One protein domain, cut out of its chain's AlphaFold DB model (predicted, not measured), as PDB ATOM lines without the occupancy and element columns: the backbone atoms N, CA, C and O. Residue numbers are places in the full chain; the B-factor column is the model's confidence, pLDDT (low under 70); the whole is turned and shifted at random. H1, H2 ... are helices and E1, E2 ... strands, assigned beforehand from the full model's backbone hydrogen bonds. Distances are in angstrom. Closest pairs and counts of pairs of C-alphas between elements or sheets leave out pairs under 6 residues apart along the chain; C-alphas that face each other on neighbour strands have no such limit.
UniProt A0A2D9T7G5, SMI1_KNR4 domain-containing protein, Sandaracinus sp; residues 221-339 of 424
ATOM      1  N   VAL A 221     135.565 154.841 156.285       93.00
ATOM      2  CA  VAL A 221     134.540 155.756 156.786       93.00
ATOM      3  C   VAL A 221     134.938 157.163 156.388       93.00
ATOM      4  O   VAL A 221     136.095 157.526 156.538       93.00
ATOM      5  N   TYR A 222     134.004 157.959 155.883       93.00
ATOM      6  CA  TYR A 222     134.300 159.305 155.408       93.00
ATOM      7  C   TYR A 222     133.293 160.349 155.871       93.00
ATOM      8  O   TYR A 222     132.145 160.031 156.202       93.00
ATOM      9  N   PHE A 223     133.738 161.605 155.868       91.94
ATOM     10  CA  PHE A 223     132.921 162.751 156.238       91.94
ATOM     11  C   PHE A 223     133.417 164.067 155.637       91.94
ATOM     12  O   PHE A 223     134.590 164.242 155.301       91.94
ATOM     13  N   ARG A 224     132.488 165.015 155.541       90.00
ATOM     14  CA  ARG A 224     132.709 166.444 155.300       90.00
ATOM     15  C   ARG A 224     132.431 167.202 156.597       90.00
ATOM     16  O   ARG A 224     131.777 166.676 157.493       90.00
ATOM     17  N   VAL A 225     132.879 168.455 156.696       87.38
ATOM     18  CA  VAL A 225     132.627 169.292 157.889       87.38
ATOM     19  C   VAL A 225     131.129 169.392 158.205       87.38
ATOM     20  O   VAL A 225     130.740 169.266 159.361       87.38
ATOM     21  N   ASP A 226     130.287 169.525 157.177       86.69
ATOM     22  CA  ASP A 226     128.826 169.625 157.320       86.69
ATOM     23  C   ASP A 226     128.156 168.313 157.774       86.69
ATOM     24  O   ASP A 226     127.013 168.338 158.233       86.69
ATOM     25  N   ASP A 227     128.851 167.176 157.664       88.31
ATOM     26  CA  ASP A 227     128.364 165.888 158.171       88.31
ATOM     27  C   ASP A 227     128.619 165.741 159.681       88.31
ATOM     28  O   ASP A 227     128.092 164.822 160.315       88.31
ATOM     29  N   LEU A 228     129.444 166.619 160.266       89.44
ATOM     30  CA  LEU A 228     129.811 166.568 161.672       89.44
ATOM     31  C   LEU A 228     128.868 167.405 162.548       89.44
ATOM     32  O   LEU A 228     128.332 168.430 162.123       89.44
ATOM     33  N   PRO A 229     128.710 167.036 163.829       88.31
ATOM     34  CA  PRO A 229     128.001 167.860 164.792       88.31
ATOM     35  C   PRO A 229     128.693 169.213 164.970       88.31
ATOM     36  O   PRO A 229     129.921 169.301 164.968       88.31
ATOM     37  N   GLU A 230     127.900 170.259 165.212       86.75
ATOM     38  CA  GLU A 230     128.378 171.646 165.294       86.75
ATOM     39  C   GLU A 230     129.568 171.825 166.256       86.75
ATOM     40  O   GLU A 230     130.487 172.585 165.967       86.75
ATOM     41  N   ALA A 231     129.589 171.105 167.384       84.88
ATOM     42  CA  ALA A 231     130.690 171.181 168.346       84.88
ATOM     43  C   ALA A 231     132.036 170.722 167.763       84.88
ATOM     44  O   ALA A 231     133.050 171.356 168.043       84.88
ATOM     45  N   LEU A 232     132.046 169.669 166.938       87.25
ATOM     46  CA  LEU A 232     133.251 169.233 166.230       87.25
ATOM     47  C   LEU A 232     133.579 170.193 165.090       87.25
ATOM     48  O   LEU A 232     134.722 170.611 164.965       87.25
ATOM     49  N   ALA A 233     132.578 170.615 164.312       86.00
ATOM     50  CA  ALA A 233     132.778 171.532 163.189       86.00
ATOM     51  C   ALA A 233     133.432 172.867 163.603       86.00
ATOM     52  O   ALA A 233     134.167 173.456 162.820       86.00
ATOM     53  N   ARG A 234     133.242 173.326 164.849       84.44
ATOM     54  CA  ARG A 234     133.914 174.525 165.397       84.44
ATOM     55  C   ARG A 234     135.430 174.382 165.574       84.44
ATOM     56  O   ARG A 234     136.095 175.395 165.768       84.44
ATOM     57  N   ILE A 235     135.961 173.160 165.549       81.94
ATOM     58  CA  ILE A 235     137.406 172.877 165.586       81.94
ATOM     59  C   ILE A 235     138.020 173.070 164.191       81.94
ATOM     60  O   ILE A 235     139.230 173.241 164.057       81.94
ATOM     61  N   ALA A 236     137.195 173.057 163.140       78.19
ATOM     62  CA  ALA A 236     137.657 173.226 161.775       78.19
ATOM     63  C   ALA A 236     138.232 174.646 161.556       78.19
ATOM     64  O   ALA A 236     137.640 175.622 162.027       78.19
ATOM     65  N   PRO A 237     139.361 174.792 160.834       71.50
ATOM     66  CA  PRO A 237     139.923 176.098 160.495       71.50
ATOM     67  C   PRO A 237     138.926 176.990 159.750       71.50
ATOM     68  O   PRO A 237     138.162 176.514 158.907       71.50
ATOM     69  N   GLU A 238     138.961 178.302 159.992       70.62
ATOM     70  CA  GLU A 238     138.130 179.243 159.235       70.62
ATOM     71  C   GLU A 238     138.366 179.085 157.723       70.62
ATOM     72  O   GLU A 238     139.497 179.083 157.248       70.62
ATOM     73  N   GLY A 239     137.284 178.945 156.953       66.00
ATOM     74  CA  GLY A 239     137.361 178.760 155.501       66.00
ATOM     75  C   GLY A 239     137.342 177.305 155.022       66.00
ATOM     76  O   GLY A 239     137.222 177.094 153.815       66.00
ATOM     77  N   THR A 240     137.341 176.314 155.922       64.94
ATOM     78  CA  THR A 240     136.987 174.919 155.586       64.94
ATOM     79  C   THR A 240     135.482 174.800 155.311       64.94
ATOM     80  O   THR A 240     134.682 174.377 156.139       64.94
ATOM     81  N   GLY A 241     135.054 175.266 154.139       56.28
ATOM     82  CA  GLY A 241     133.675 175.107 153.682       56.28
ATOM     83  C   GLY A 241     133.385 173.691 153.159       56.28
ATOM     84  O   GLY A 241     134.309 172.926 152.892       56.28
ATOM     85  N   PRO A 242     132.109 173.359 152.872       50.91
ATOM     86  CA  PRO A 242     131.692 172.079 152.268       50.91
ATOM     87  C   PRO A 242     132.277 171.784 150.878       50.91
ATOM     88  O   PRO A 242     131.988 170.751 150.277       50.91
ATOM     89  N   ARG A 243     133.072 172.706 150.337       52.53
ATOM     90  CA  ARG A 243     133.762 172.589 149.060       52.53
ATOM     91  C   ARG A 243     135.255 172.563 149.346       52.53
ATOM     92  O   ARG A 243     135.851 173.624 149.489       52.53
ATOM     93  N   GLY A 244     135.825 171.367 149.427       60.81
ATOM     94  CA  GLY A 244     137.274 171.202 149.364       60.81
ATOM     95  C   GLY A 244     137.915 170.388 150.478       60.81
ATOM     96  O   GLY A 244     139.125 170.310 150.489       60.81
ATOM     97  N   CYS A 245     137.187 169.795 151.428       70.69
ATOM     98  CA  CYS A 245     137.822 168.874 152.378       70.69
ATOM     99  C   CYS A 245     137.055 167.559 152.468       70.69
ATOM    100  O   CYS A 245     135.867 167.539 152.801       70.69
ATOM    101  N   PHE A 246     137.752 166.468 152.168       79.00
ATOM    102  CA  PHE A 246     137.290 165.107 152.386       79.00
ATOM    103  C   PHE A 246     138.130 164.484 153.490       79.00
ATOM    104  O   PHE A 246     139.348 164.380 153.365       79.00
ATOM    105  N   TYR A 247     137.474 164.069 154.564       84.94
ATOM    106  CA  TYR A 247     138.111 163.403 155.686       84.94
ATOM    107  C   TYR A 247     137.724 161.934 155.688       84.94
ATOM    108  O   TYR A 247     136.585 161.588 155.355       84.94
ATOM    109  N   TRP A 248     138.649 161.066 156.080       87.75
ATOM    110  CA  TRP A 248     138.364 159.644 156.199       87.75
ATOM    111  C   TRP A 248     139.089 158.998 157.365       87.75
ATOM    112  O   TRP A 248     140.074 159.515 157.889       87.75
ATOM    113  N   ILE A 249     138.567 157.840 157.742       85.56
ATOM    114  CA  ILE A 249     139.080 156.950 158.767       85.56
ATOM    115  C   ILE A 249     139.105 155.550 158.167       85.56
ATOM    116  O   ILE A 249     138.137 155.108 157.539       85.56
ATOM    117  N   ALA A 250     140.216 154.858 158.351       87.69
ATOM    118  CA  ALA A 250     140.440 153.514 157.858       87.69
ATOM    119  C   ALA A 250     141.127 152.659 158.928       87.69
ATOM    120  O   ALA A 250     141.586 153.148 159.963       87.69
ATOM    121  N   ARG A 251     141.196 151.350 158.683       82.25
ATOM    122  CA  ARG A 251     142.017 150.447 159.496       82.25
ATOM    123  C   ARG A 251     143.491 150.871 159.398       82.25
ATOM    124  O   ARG A 251     143.942 151.227 158.309       82.25
ATOM    125  N   ILE A 252     144.216 150.812 160.518       65.00
ATOM    126  CA  ILE A 252     145.668 151.034 160.533       65.00
ATOM    127  C   ILE A 252     146.364 150.113 159.531       65.00
ATOM    128  O   ILE A 252     145.975 148.948 159.387       65.00
ATOM    129  N   GLY A 253     147.327 150.669 158.799       60.16
ATOM    130  CA  GLY A 253     148.072 149.953 157.763       60.16
ATOM    131  C   GLY A 253     147.309 149.832 156.447       60.16
ATOM    132  O   GLY A 253     147.744 149.144 155.520       60.16
ATOM    133  N   SER A 254     146.158 150.501 156.320       63.72
ATOM    134  CA  SER A 254     145.462 150.553 155.044       63.72
ATOM    135  C   SER A 254     146.304 151.319 154.021       63.72
ATOM    136  O   SER A 254     146.613 152.496 154.189       63.72
ATOM    137  N   ALA A 255     146.574 150.696 152.873       67.12
ATOM    138  CA  ALA A 255     147.094 151.387 151.691       67.12
ATOM    139  C   ALA A 255     146.054 152.358 151.080       67.12
ATOM    140  O   ALA A 255     146.050 152.582 149.873       67.12
ATOM    141  N   ALA A 256     145.099 152.864 151.871       66.94
ATOM    142  CA  ALA A 256     143.989 153.686 151.412       66.94
ATOM    143  C   ALA A 256     144.487 154.943 150.701       66.94
ATOM    144  O   ALA A 256     144.047 155.224 149.594       66.94
ATOM    145  N   SER A 257     145.462 155.637 151.278       69.62
ATOM    146  CA  SER A 257     146.041 156.851 150.700       69.62
ATOM    147  C   SER A 257     147.034 156.600 149.559       69.62
ATOM    148  O   SER A 257     147.443 157.561 148.904       69.62
ATOM    149  N   ALA A 258     147.422 155.346 149.287       69.31
ATOM    150  CA  ALA A 258     148.405 155.038 148.253       69.31
ATOM    151  C   ALA A 258     147.869 155.447 146.871       69.31
ATOM    152  O   ALA A 258     146.845 154.944 146.411       69.31
ATOM    153  N   GLY A 259     148.551 156.392 146.222       78.75
ATOM    154  CA  GLY A 259     148.175 156.922 144.910       78.75
ATOM    155  C   GLY A 259     147.059 157.974 144.912       78.75
ATOM    156  O   GLY A 259     146.828 158.571 143.863       78.75
ATOM    157  N   LEU A 260     146.403 158.261 146.050       85.25
ATOM    158  CA  LEU A 260     145.379 159.317 146.124       85.25
ATOM    159  C   LEU A 260     145.984 160.682 145.778       85.25
ATOM    160  O   LEU A 260     145.498 161.355 144.875       85.25
ATOM    161  N   PHE A 261     147.066 161.055 146.463       82.88
ATOM    162  CA  PHE A 261     147.722 162.352 146.287       82.88
ATOM    163  C   PHE A 261     148.398 162.501 144.914       82.88
ATOM    164  O   PHE A 261     148.505 163.610 144.397       82.88
ATOM    165  N   ASP A 262     148.798 161.393 144.281       83.00
ATOM    166  CA  ASP A 262     149.322 161.406 142.910       83.00
ATOM    167  C   ASP A 262     148.203 161.612 141.880       83.00
ATOM    168  O   ASP A 262     148.366 162.344 140.900       83.00
ATOM    169  N   ALA A 263     147.060 160.950 142.086       86.56
ATOM    170  CA  ALA A 263     145.913 161.020 141.187       86.56
ATOM    171  C   ALA A 263     145.151 162.344 141.315       86.56
ATOM    172  O   ALA A 263     144.640 162.858 140.316       86.56
ATOM    173  N   LEU A 264     145.081 162.887 142.530       89.19
ATOM    174  CA  LEU A 264     144.395 164.125 142.878       89.19
ATOM    175  C   LEU A 264     145.342 165.034 143.677       89.19
ATOM    176  O   LEU A 264     145.192 165.154 144.884       89.19
ATOM    177  N   PRO A 265     146.322 165.695 143.037       85.69
ATOM    178  CA  PRO A 265     147.254 166.564 143.747       85.69
ATOM    179  C   PRO A 265     146.540 167.671 144.523       85.69
ATOM    180  O   PRO A 265     145.647 168.345 143.997       85.69
ATOM    181  N   GLU A 266     146.965 167.885 145.763       81.81
ATOM    182  CA  GLU A 266     146.387 168.909 146.622       81.81
ATOM    183  C   GLU A 266     146.797 170.325 146.191       81.81
ATOM    184  O   GLU A 266     147.931 170.554 145.749       81.81
ATOM    185  N   PRO A 267     145.900 171.318 146.321       76.69
ATOM    186  CA  PRO A 267     146.299 172.712 146.217       76.69
ATOM    187  C   PRO A 267     147.283 173.062 147.343       76.69
ATOM    188  O   PRO A 267     147.108 172.651 148.484       76.69
ATOM    189  N   ALA A 268     148.298 173.877 147.039       70.50
ATOM    190  CA  ALA A 268     149.209 174.383 148.060       70.50
ATOM    191  C   ALA A 268     148.427 175.175 149.125       70.50
ATOM    192  O   ALA A 268     147.805 176.194 148.804       70.50
ATOM    193  N   MET A 269     148.474 174.717 150.375       65.88
ATOM    194  CA  MET A 269     147.902 175.405 151.531       65.88
ATOM    195  C   MET A 269     149.003 175.832 152.506       65.88
ATOM    196  O   MET A 269     150.100 175.286 152.494       65.88
ATOM    197  N   ASP A 270     148.707 176.829 153.338       61.09
ATOM    198  CA  ASP A 270     149.552 177.208 154.474       61.09
ATOM    199  C   ASP A 270     149.409 176.147 155.579       61.09
ATOM    200  O   ASP A 270     148.288 175.874 156.025       61.09
ATOM    201  N   ASP A 271     150.538 175.583 156.022       55.00
ATOM    202  CA  ASP A 271     150.649 174.526 157.038       55.00
ATOM    203  C   ASP A 271     149.895 174.839 158.349       55.00
ATOM    204  O   ASP A 271     149.522 173.962 159.118       55.00
ATOM    205  N   THR A 272     149.553 176.096 158.620       53.03
ATOM    206  CA  THR A 272     148.757 176.460 159.806       53.03
ATOM    207  C   THR A 272     147.279 176.009 159.778       53.03
ATOM    208  O   THR A 272     146.567 176.224 160.759       53.03
ATOM    209  N   HIS A 273     146.805 175.349 158.709       57.97
ATOM    210  CA  HIS A 273     145.381 175.026 158.475       57.97
ATOM    211  C   HIS A 273     145.050 173.527 158.430       57.97
ATOM    212  O   HIS A 273     144.027 173.137 157.868       57.97
ATOM    213  N   HIS A 274     145.891 172.657 158.984       63.16
ATOM    214  CA  HIS A 274     145.870 171.241 158.618       63.16
ATOM    215  C   HIS A 274     144.597 170.432 158.939       63.16
ATOM    216  O   HIS A 274     144.532 169.266 158.573       63.16
ATOM    217  N   GLY A 275     143.592 170.960 159.646       74.81
ATOM    218  CA  GLY A 275     142.363 170.209 159.956       74.81
ATOM    219  C   GLY A 275     142.591 168.905 160.744       74.81
ATOM    220  O   GLY A 275     141.625 168.212 161.054       74.81
ATOM    221  N   PHE A 276     143.837 168.579 161.108       77.69
ATOM    222  CA  PHE A 276     144.207 167.360 161.815       77.69
ATOM    223  C   PHE A 276     143.520 167.279 163.168       77.69
ATOM    224  O   PHE A 276     143.081 166.203 163.553       77.69
ATOM    225  N   ASP A 277     143.353 168.403 163.866       81.38
ATOM    226  CA  ASP A 277     142.632 168.430 165.139       81.38
ATOM    227  C   ASP A 277     141.164 168.023 164.968       81.38
ATOM    228  O   ASP A 277     140.638 167.268 165.784       81.38
ATOM    229  N   LEU A 278     140.519 168.439 163.871       86.19
ATOM    230  CA  LEU A 278     139.161 168.011 163.538       86.19
ATOM    231  C   LEU A 278     139.116 166.510 163.244       86.19
ATOM    232  O   LEU A 278     138.247 165.807 163.755       86.19
ATOM    233  N   VAL A 279     140.057 166.015 162.438       85.94
ATOM    234  CA  VAL A 279     140.152 164.596 162.067       85.94
ATOM    235  C   VAL A 279     140.396 163.719 163.283       85.94
ATOM    236  O   VAL A 279     139.714 162.710 163.464       85.94
ATOM    237  N   ARG A 280     141.332 164.114 164.144       84.81
ATOM    238  CA  ARG A 280     141.637 163.422 165.397       84.81
ATOM    239  C   ARG A 280     140.433 163.426 166.324       84.81
ATOM    240  O   ARG A 280     140.091 162.373 166.850       84.81
ATOM    241  N   ALA A 281     139.757 164.565 166.471       88.06
ATOM    242  CA  ALA A 281     138.564 164.663 167.300       88.06
ATOM    243  C   ALA A 281     137.414 163.794 166.774       88.06
ATOM    244  O   ALA A 281     136.791 163.061 167.541       88.06
ATOM    245  N   ALA A 282     137.157 163.819 165.463       90.81
ATOM    246  CA  ALA A 282     136.161 162.958 164.833       90.81
ATOM    247  C   ALA A 282     136.518 161.476 165.006       90.81
ATOM    248  O   ALA A 282     135.666 160.684 165.397       90.81
ATOM    249  N   THR A 283     137.783 161.103 164.797       90.31
ATOM    250  CA  THR A 283     138.268 159.728 164.993       90.31
ATOM    251  C   THR A 283     138.086 159.278 166.437       90.31
ATOM    252  O   THR A 283     137.583 158.180 166.672       90.31
ATOM    253  N   ALA A 284     138.411 160.134 167.409       88.44
ATOM    254  CA  ALA A 284     138.209 159.855 168.826       88.44
ATOM    255  C   ALA A 284     136.722 159.654 169.165       88.44
ATOM    256  O   ALA A 284     136.379 158.659 169.801       88.44
ATOM    257  N   VAL A 285     135.830 160.526 168.672       91.31
ATOM    258  CA  VAL A 285     134.372 160.376 168.842       91.31
ATOM    259  C   VAL A 285     133.881 159.051 168.258       91.31
ATOM    260  O   VAL A 285     133.140 158.315 168.907       91.31
ATOM    261  N   LEU A 286     134.279 158.739 167.027       91.50
ATOM    262  CA  LEU A 286     133.772 157.576 166.303       91.50
ATOM    263  C   LEU A 286     134.322 156.260 166.854       91.50
ATOM    264  O   LEU A 286     133.634 155.246 166.780       91.50
ATOM    265  N   SER A 287     135.512 156.279 167.458       88.56
ATOM    266  CA  SER A 287     136.124 155.116 168.118       88.56
ATOM    267  C   SER A 287     135.321 154.606 169.316       88.56
ATOM    268  O   SER A 287     135.446 153.435 169.679       88.56
ATOM    269  N   SER A 288     134.458 155.449 169.894       86.25
ATOM    270  CA  SER A 288     133.488 155.040 170.916       86.25
ATOM    271  C   SER A 288     132.316 154.230 170.351       86.25
ATOM    272  O   SER A 288     131.565 153.647 171.126       86.25
ATOM    273  N   SER A 289     132.133 154.179 169.025       89.50
ATOM    274  CA  SER A 289     131.041 153.441 168.390       89.50
ATOM    275  C   SER A 289     131.458 152.014 168.016       89.50
ATOM    276  O   SER A 289     132.346 151.845 167.176       89.50
ATOM    277  N   PRO A 290     130.757 150.973 168.503       88.44
ATOM    278  CA  PRO A 290     130.933 149.605 168.011       88.44
ATOM    279  C   PRO A 290     130.707 149.479 166.502       88.44
ATOM    280  O   PRO A 290     131.354 148.680 165.830       88.44
ATOM    281  N   ARG A 291     129.828 150.321 165.946       90.25
ATOM    282  CA  ARG A 291     129.508 150.336 164.517       90.25
ATOM    283  C   ARG A 291     130.706 150.725 163.654       90.25
ATOM    284  O   ARG A 291     130.816 150.251 162.526       90.25
ATOM    285  N   LEU A 292     131.605 151.574 164.161       91.25
ATOM    286  CA  LEU A 292     132.850 151.883 163.457       91.25
ATOM    287  C   LEU A 292     133.715 150.623 163.326       91.25
ATOM    288  O   LEU A 292     134.195 150.329 162.232       91.25
ATOM    289  N   ALA A 293     133.867 149.864 164.414       86.06
ATOM    290  CA  ALA A 293     134.628 148.619 164.419       86.06
ATOM    291  C   ALA A 293     133.992 147.563 163.500       86.06
ATOM    292  O   ALA A 293     134.699 146.939 162.721       86.06
ATOM    293  N   GLU A 294     132.665 147.420 163.504       88.75
ATOM    294  CA  GLU A 294     131.949 146.523 162.580       88.75
ATOM    295  C   GLU A 294     132.205 146.856 161.108       88.75
ATOM    296  O   GLU A 294     132.305 145.956 160.276       88.75
ATOM    297  N   ILE A 295     132.303 148.148 160.780       90.69
ATOM    298  CA  ILE A 295     132.588 148.595 159.417       90.69
ATOM    299  C   ILE A 295     134.050 148.330 159.068       90.69
ATOM    300  O   ILE A 295     134.315 147.760 158.017       90.69
ATOM    301  N   LEU A 296     134.992 148.755 159.913       88.88
ATOM    302  CA  LEU A 296     136.420 148.752 159.580       88.88
ATOM    303  C   LEU A 296     137.125 147.414 159.842       88.88
ATOM    304  O   LEU A 296     138.180 147.164 159.260       88.88
ATOM    305  N   ARG A 297     136.571 146.578 160.724       82.69
ATOM    306  CA  ARG A 297     137.152 145.325 161.235       82.69
ATOM    307  C   ARG A 297     136.078 144.229 161.390       82.69
ATOM    308  O   ARG A 297     135.919 143.656 162.473       82.69
ATOM    309  N   PRO A 298     135.291 143.926 160.337       81.88
ATOM    310  CA  PRO A 298     134.208 142.940 160.421       81.88
ATOM    311  C   PRO A 298     134.704 141.531 160.781       81.88
ATOM    312  O   PRO A 298     133.932 140.704 161.259       81.88
ATOM    313  N   ASP A 299     135.985 141.258 160.543       79.81
ATOM    314  CA  ASP A 299     136.690 140.018 160.845       79.81
ATOM    315  C   ASP A 299     136.917 139.779 162.341       79.81
ATOM    316  O   ASP A 299     137.022 138.620 162.745       79.81
ATOM    317  N   GLU A 300     136.938 140.825 163.175       74.69
ATOM    318  CA  GLU A 300     137.158 140.653 164.618       74.69
ATOM    319  C   GLU A 300     136.051 141.197 165.521       74.69
ATOM    320  O   GLU A 300     136.156 141.142 166.749       74.69
ATOM    321  N   VAL A 301     134.909 141.552 164.929       76.06
ATOM    322  CA  VAL A 301     133.641 141.612 165.661       76.06
ATOM    323  C   VAL A 301     132.990 140.220 165.644       76.06
ATOM    324  O   VAL A 301     132.462 139.795 164.613       76.06
ATOM    325  N   PRO A 302     132.992 139.469 166.765       75.69
ATOM    326  CA  PRO A 302     132.356 138.159 166.794       75.69
ATOM    327  C   PRO A 302     130.840 138.294 166.572       75.69
ATOM    328  O   PRO A 302     130.257 139.316 166.938       75.69
ATOM    329  N   PRO A 303     130.153 137.268 166.031       74.06
ATOM    330  CA  PRO A 303     128.712 137.328 165.800       74.06
ATOM    331  C   PRO A 303     127.928 137.697 167.069       74.06
ATOM    332  O   PRO A 303     127.899 136.935 168.036       74.06
ATOM    333  N   GLY A 304     127.282 138.866 167.061       72.38
ATOM    334  CA  GLY A 304     126.525 139.395 168.203       72.38
ATOM    335  C   GLY A 304     127.373 139.986 169.338       72.38
ATOM    336  O   GLY A 304     126.817 140.316 170.385       72.38
ATOM    337  N   GLY A 305     128.690 140.104 169.159       72.31
ATOM    338  CA  GLY A 305     129.574 140.844 170.056       72.31
ATOM    339  C   GLY A 305     129.697 142.317 169.676       72.31
ATOM    340  O   GLY A 305     129.199 142.752 168.644       72.31
ATOM    341  N   LYS A 306     130.371 143.083 170.536       71.31
ATOM    342  CA  LYS A 306     130.724 144.489 170.313       71.31
ATOM    343  C   LYS A 306     132.214 144.654 170.587       71.31
ATOM    344  O   LYS A 306     132.707 144.123 171.582       71.31
ATOM    345  N   VAL A 307     132.907 145.395 169.732       68.94
ATOM    346  CA  VAL A 307     134.270 145.868 169.994       68.94
ATOM    347  C   VAL A 307     134.194 147.380 170.101       68.94
ATOM    348  O   VAL A 307     133.804 148.054 169.154       68.94
ATOM    349  N   THR A 308     134.515 147.904 171.276       65.56
ATOM    350  CA  THR A 308     134.647 149.342 171.518       65.56
ATOM    351  C   THR A 308     136.124 149.688 171.573       65.56
ATOM    352  O   THR A 308     136.872 149.038 172.306       65.56
ATOM    353  N   GLY A 309     136.531 150.724 170.843       64.00
ATOM    354  CA  GLY A 309     137.931 151.114 170.747       64.00
ATOM    355  C   GLY A 309     138.711 150.335 169.689       64.00
ATOM    356  O   GLY A 309     138.371 149.227 169.279       64.00
ATOM    357  N   GLY A 310     139.762 150.974 169.200       67.06
ATOM    358  CA  GLY A 310     140.628 150.472 168.150       67.06
ATOM    359  C   GLY A 310     141.555 151.585 167.698       67.06
ATOM    360  O   GLY A 310     141.233 152.764 167.840       67.06
ATOM    361  N   SER A 311     142.713 151.202 167.183       71.31
ATOM    362  CA  SER A 311     143.627 152.145 166.559       71.31
ATOM    363  C   SER A 311     143.237 152.245 165.082       71.31
ATOM    364  O   SER A 311     143.190 151.231 164.380       71.31
ATOM    365  N   TYR A 312     142.883 153.450 164.638       83.88
ATOM    366  CA  TYR A 312     142.440 153.738 163.274       83.88
ATOM    367  C   TYR A 312     143.329 154.820 162.671       83.88
ATOM    368  O   TYR A 312     143.670 155.785 163.356       83.88
ATOM    369  N   ASP A 313     143.655 154.671 161.390       80.81
ATOM    370  CA  ASP A 313     144.316 155.728 160.637       80.81
ATOM    371  C   ASP A 313     143.271 156.726 160.172       80.81
ATOM    372  O   ASP A 313     142.186 156.354 159.718       80.81
ATOM    373  N   ALA A 314     143.612 158.002 160.258       85.19
ATOM    374  CA  ALA A 314     142.741 159.068 159.822       85.19
ATOM    375  C   ALA A 314     143.498 160.003 158.885       85.19
ATOM    376  O   ALA A 314     144.665 160.323 159.109       85.19
ATOM    377  N   GLY A 315     142.830 160.417 157.815       83.69
ATOM    378  CA  GLY A 315     143.409 161.252 156.774       83.69
ATOM    379  C   GLY A 315     142.470 162.371 156.355       83.69
ATOM    380  O   GLY A 315     141.270 162.362 156.653       83.69
ATOM    381  N   PHE A 316     143.035 163.353 155.666       86.19
ATOM    382  CA  PHE A 316     142.282 164.422 155.032       86.19
ATOM    383  C   PHE A 316     142.858 164.743 153.661       86.19
ATOM    384  O   PHE A 316     144.025 164.472 153.391       86.19
ATOM    385  N   HIS A 317     142.002 165.276 152.798       86.50
ATOM    386  CA  HIS A 317     142.355 165.691 151.454       86.50
ATOM    387  C   HIS A 317     141.672 167.018 151.144       86.50
ATOM    388  O   HIS A 317     140.451 167.135 151.281       86.50
ATOM    389  N   THR A 318     142.456 168.003 150.718       81.31
ATOM    390  CA  THR A 318     142.052 169.410 150.513       81.31
ATOM    391  C   THR A 318     141.565 169.721 149.091       81.31
ATOM    392  O   THR A 318     141.212 170.852 148.748       81.31
ATOM    393  N   GLY A 319     141.561 168.703 148.232       80.38
ATOM    394  CA  GLY A 319     140.928 168.732 146.915       80.38
ATOM    395  C   GLY A 319     139.398 168.617 146.953       80.38
ATOM    396  O   GLY A 319     138.755 168.606 148.003       80.38
ATOM    397  N   ASP A 320     138.786 168.506 145.776       86.31
ATOM    398  CA  ASP A 320     137.337 168.355 145.658       86.31
ATOM    399  C   ASP A 320     136.858 167.025 146.271       86.31
ATOM    400  O   ASP A 320     137.281 165.937 145.877       86.31
ATOM    401  N   ALA A 321     135.953 167.110 147.247       86.62
ATOM    402  CA  ALA A 321     135.499 165.943 147.994       86.62
ATOM    403  C   ALA A 321     134.746 164.917 147.129       86.62
ATOM    404  O   ALA A 321     134.822 163.719 147.402       86.62
ATOM    405  N   ASP A 322     134.042 165.363 146.081       88.81
ATOM    406  CA  ASP A 322     133.349 164.461 145.161       88.81
ATOM    407  C   ASP A 322     134.350 163.741 144.237       88.81
ATOM    408  O   ASP A 322     134.088 162.619 143.797       88.81
ATOM    409  N   GLU A 323     135.495 164.358 143.923       90.12
ATOM    410  CA  GLU A 323     136.597 163.720 143.190       90.12
ATOM    411  C   GLU A 323     137.312 162.662 144.031       90.12
ATOM    412  O   GLU A 323     137.516 161.550 143.543       90.12
ATOM    413  N   VAL A 324     137.608 162.963 145.297       88.81
ATOM    414  CA  VAL A 324     138.227 162.009 146.236       88.81
ATOM    415  C   VAL A 324     137.314 160.807 146.480       88.81
ATOM    416  O   VAL A 324     137.747 159.657 146.395       88.81
ATOM    417  N   GLU A 325     136.017 161.042 146.700       90.25
ATOM    418  CA  GLU A 325     135.040 159.958 146.823       90.25
ATOM    419  C   GLU A 325     134.993 159.101 145.548       90.25
ATOM    420  O   GLU A 325     134.972 157.868 145.609       90.25
ATOM    421  N   ARG A 326     135.013 159.733 144.370       91.25
ATOM    422  CA  ARG A 326     135.026 159.017 143.090       91.25
ATOM    423  C   ARG A 326     136.294 158.189 142.910       91.25
ATOM    424  O   ARG A 326     136.190 157.085 142.378       91.25
ATOM    425  N   PHE A 327     137.446 158.693 143.350       91.69
ATOM    426  CA  PHE A 327     138.711 157.962 143.339       91.69
ATOM    427  C   PHE A 327     138.605 156.678 144.165       91.69
ATOM    428  O   PHE A 327     138.770 155.589 143.622       91.69
ATOM    429  N   PHE A 328     138.205 156.769 145.436       89.69
ATOM    430  CA  PHE A 328     138.082 155.587 146.295       89.69
ATOM    431  C   PHE A 328     137.071 154.559 145.773       89.69
ATOM    432  O   PHE A 328     137.318 153.353 145.846       89.69
ATOM    433  N   ARG A 329     135.957 155.016 145.186       90.75
ATOM    434  CA  ARG A 329     134.996 154.123 144.519       90.75
ATOM    435  C   ARG A 329     135.583 153.456 143.275       90.75
ATOM    436  O   ARG A 329     135.273 152.293 143.028       90.75
ATOM    437  N   ALA A 330     136.392 154.168 142.489       89.31
ATOM    438  CA  ALA A 330     137.050 153.623 141.300       89.31
ATOM    439  C   ALA A 330     138.107 152.566 141.662       89.31
ATOM    440  O   ALA A 330     138.211 151.562 140.961       89.31
ATOM    441  N   GLU A 331     138.786 152.743 142.798       87.19
ATOM    442  CA  GLU A 331     139.670 151.741 143.406       87.19
ATOM    443  C   GLU A 331     138.905 150.528 143.968       87.19
ATOM    444  O   GLU A 331     139.512 149.558 144.400       87.19
ATOM    445  N   GLY A 332     137.567 150.545 143.968       88.69
ATOM    446  CA  GLY A 332     136.745 149.442 144.468       88.69
ATOM    447  C   GLY A 332     136.614 149.395 145.991       88.69
ATOM    448  O   GLY A 332     136.144 148.391 146.524       88.69
ATOM    449  N   ARG A 333     136.983 150.465 146.709       87.75
ATOM    450  CA  ARG A 333     136.887 150.503 148.173       87.75
ATOM    451  C   ARG A 333     135.435 150.654 148.635       87.75
ATOM    452  O   ARG A 333     134.731 151.547 148.148       87.75
ATOM    453  N   PRO A 334     134.971 149.849 149.606       90.25
ATOM    454  CA  PRO A 334     133.698 150.106 150.262       90.25
ATOM    455  C   PRO A 334     133.766 151.426 151.037       90.25
ATOM    456  O   PRO A 334     134.698 151.668 151.801       90.25
ATOM    457  N   MET A 335     132.772 152.288 150.833       91.56
ATOM    458  CA  MET A 335     132.717 153.614 151.445       91.56
ATOM    459  C   MET A 335     131.477 153.766 152.311       91.56
ATOM    460  O   MET A 335     130.360 153.518 151.847       91.56
ATOM    461  N   HIS A 336     131.676 154.247 153.534       94.12
ATOM    462  CA  HIS A 336     130.628 154.427 154.532       94.12
ATOM    463  C   HIS A 336     130.616 155.873 155.025       94.12
ATOM    464  O   HIS A 336     131.639 156.391 155.456       94.12
ATOM    465  N   SER A 337     129.463 156.538 154.973       93.00
ATOM    466  CA  SER A 337     129.343 157.877 155.548       93.00
ATOM    467  C   SER A 337     129.334 157.815 157.075       93.00
ATOM    468  O   SER A 337     128.882 156.838 157.677       93.00
ATOM    469  N   VAL A 338     129.804 158.887 157.708       93.19
ATOM    470  CA  VAL A 338     129.873 158.985 159.171       93.19
ATOM    471  C   VAL A 338     128.505 159.148 159.849       93.19
ATOM    472  O   VAL A 338     128.332 158.743 160.996       93.19
ATOM    473  N   GLY A 339     127.516 159.717 159.150       92.12
ATOM    474  CA  GLY A 339     126.217 160.097 159.720       92.12
ATOM    475  C   GLY A 339     125.528 158.976 160.512       92.12
ATOM    476  O   GLY A 339     125.252 159.164 161.694       92.12
TER     477      GLY A 339
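Overview. This is residues 221 to 339 of the 424 residues of the protein "SMI1_KNR4 domain-containing protein" of Sandaracinus sp (UniProt A0A2D9T7G5). A small twisted sheet of four strands is covered on one face by H3 and H4, and H5 packs beside it at one end of E2. H1 packs on H3, and long loops reach to both ends of the longest axis. The 119 printed residues include five named helices and four named strands, in the order E1 H1 E2 H2 H3 H4 E3 H5 E4; the mixed sheet runs E3 E2 E1 E4. The class is mixed, helices and strands, with under half of the residues in named elements. The whole is compact, radius of gyration of the C-alphas 14.4 A, spanning 45 by 33 by 20 A.

Arrangement. E3, residues 312 to 317, is antiparallel to E2, residues 246 to 251; N 248 and O 315 are 3.0 A apart, within hydrogen-bond range. E2 is antiparallel to E1, residues 221 to 223, with N 249 and O 221 at 2.8 A. E1 is parallel to E4, residues 335 to 337, with N 222 and O 336 at 2.9 A. H3, residues 276 to 287, and H4, residues 290 to 296, are on the same face, making two layers, helices on one face of a sheet. H3 is over E3 and E2 at a height over the sheet of 8.7 A; its closest C-alphas to E3 are Val 279 and Ala 314, 6.5 A. H4 stands up from the sheet at 47 degrees. H5, residues 321 to 330, is on the sheet but only just over none of its strands, 2 of its C-alphas falling on E2. E3, H5 and E4 form a split strand-helix-strand unit, two strands running the same way with E2 and E1 between them, its crossover right-handed. H1, residues 230 to 233, touches H3 at residues 278 to 282 alone, closest C-alphas Leu 232 and Leu 278, 6.6 A. H2, residues 260 to 263, is close but not clearly touching H5, closest C-alphas Leu 260 and Phe 327, 7.4 A. In H3, H4 and H5 every O i to N i+4 pair is within hydrogen-bond range; H1 and H2 are too short for one.

Along the chain. E1 begins at C-alpha 221 (134.540, 155.756, 156.786) and E4 ends at C-alpha 337 (129.343, 157.877, 155.548). From first to last C-alpha E2 measures 17.0 A, E3 16.8 A, H3 16.0 A and H5 14.1 A.

Size, cuts and confidence. The C-alphas farthest apart, Asp 270 and Pro 303, are 46.4 A apart. The printed part has no cut; the links H1 to E2, H2 to H3 and H4 to E3 are long. The model's pLDDT is under 70 at residues 239 to 244, 252 to 258, 269 to 274 and 307 to 310.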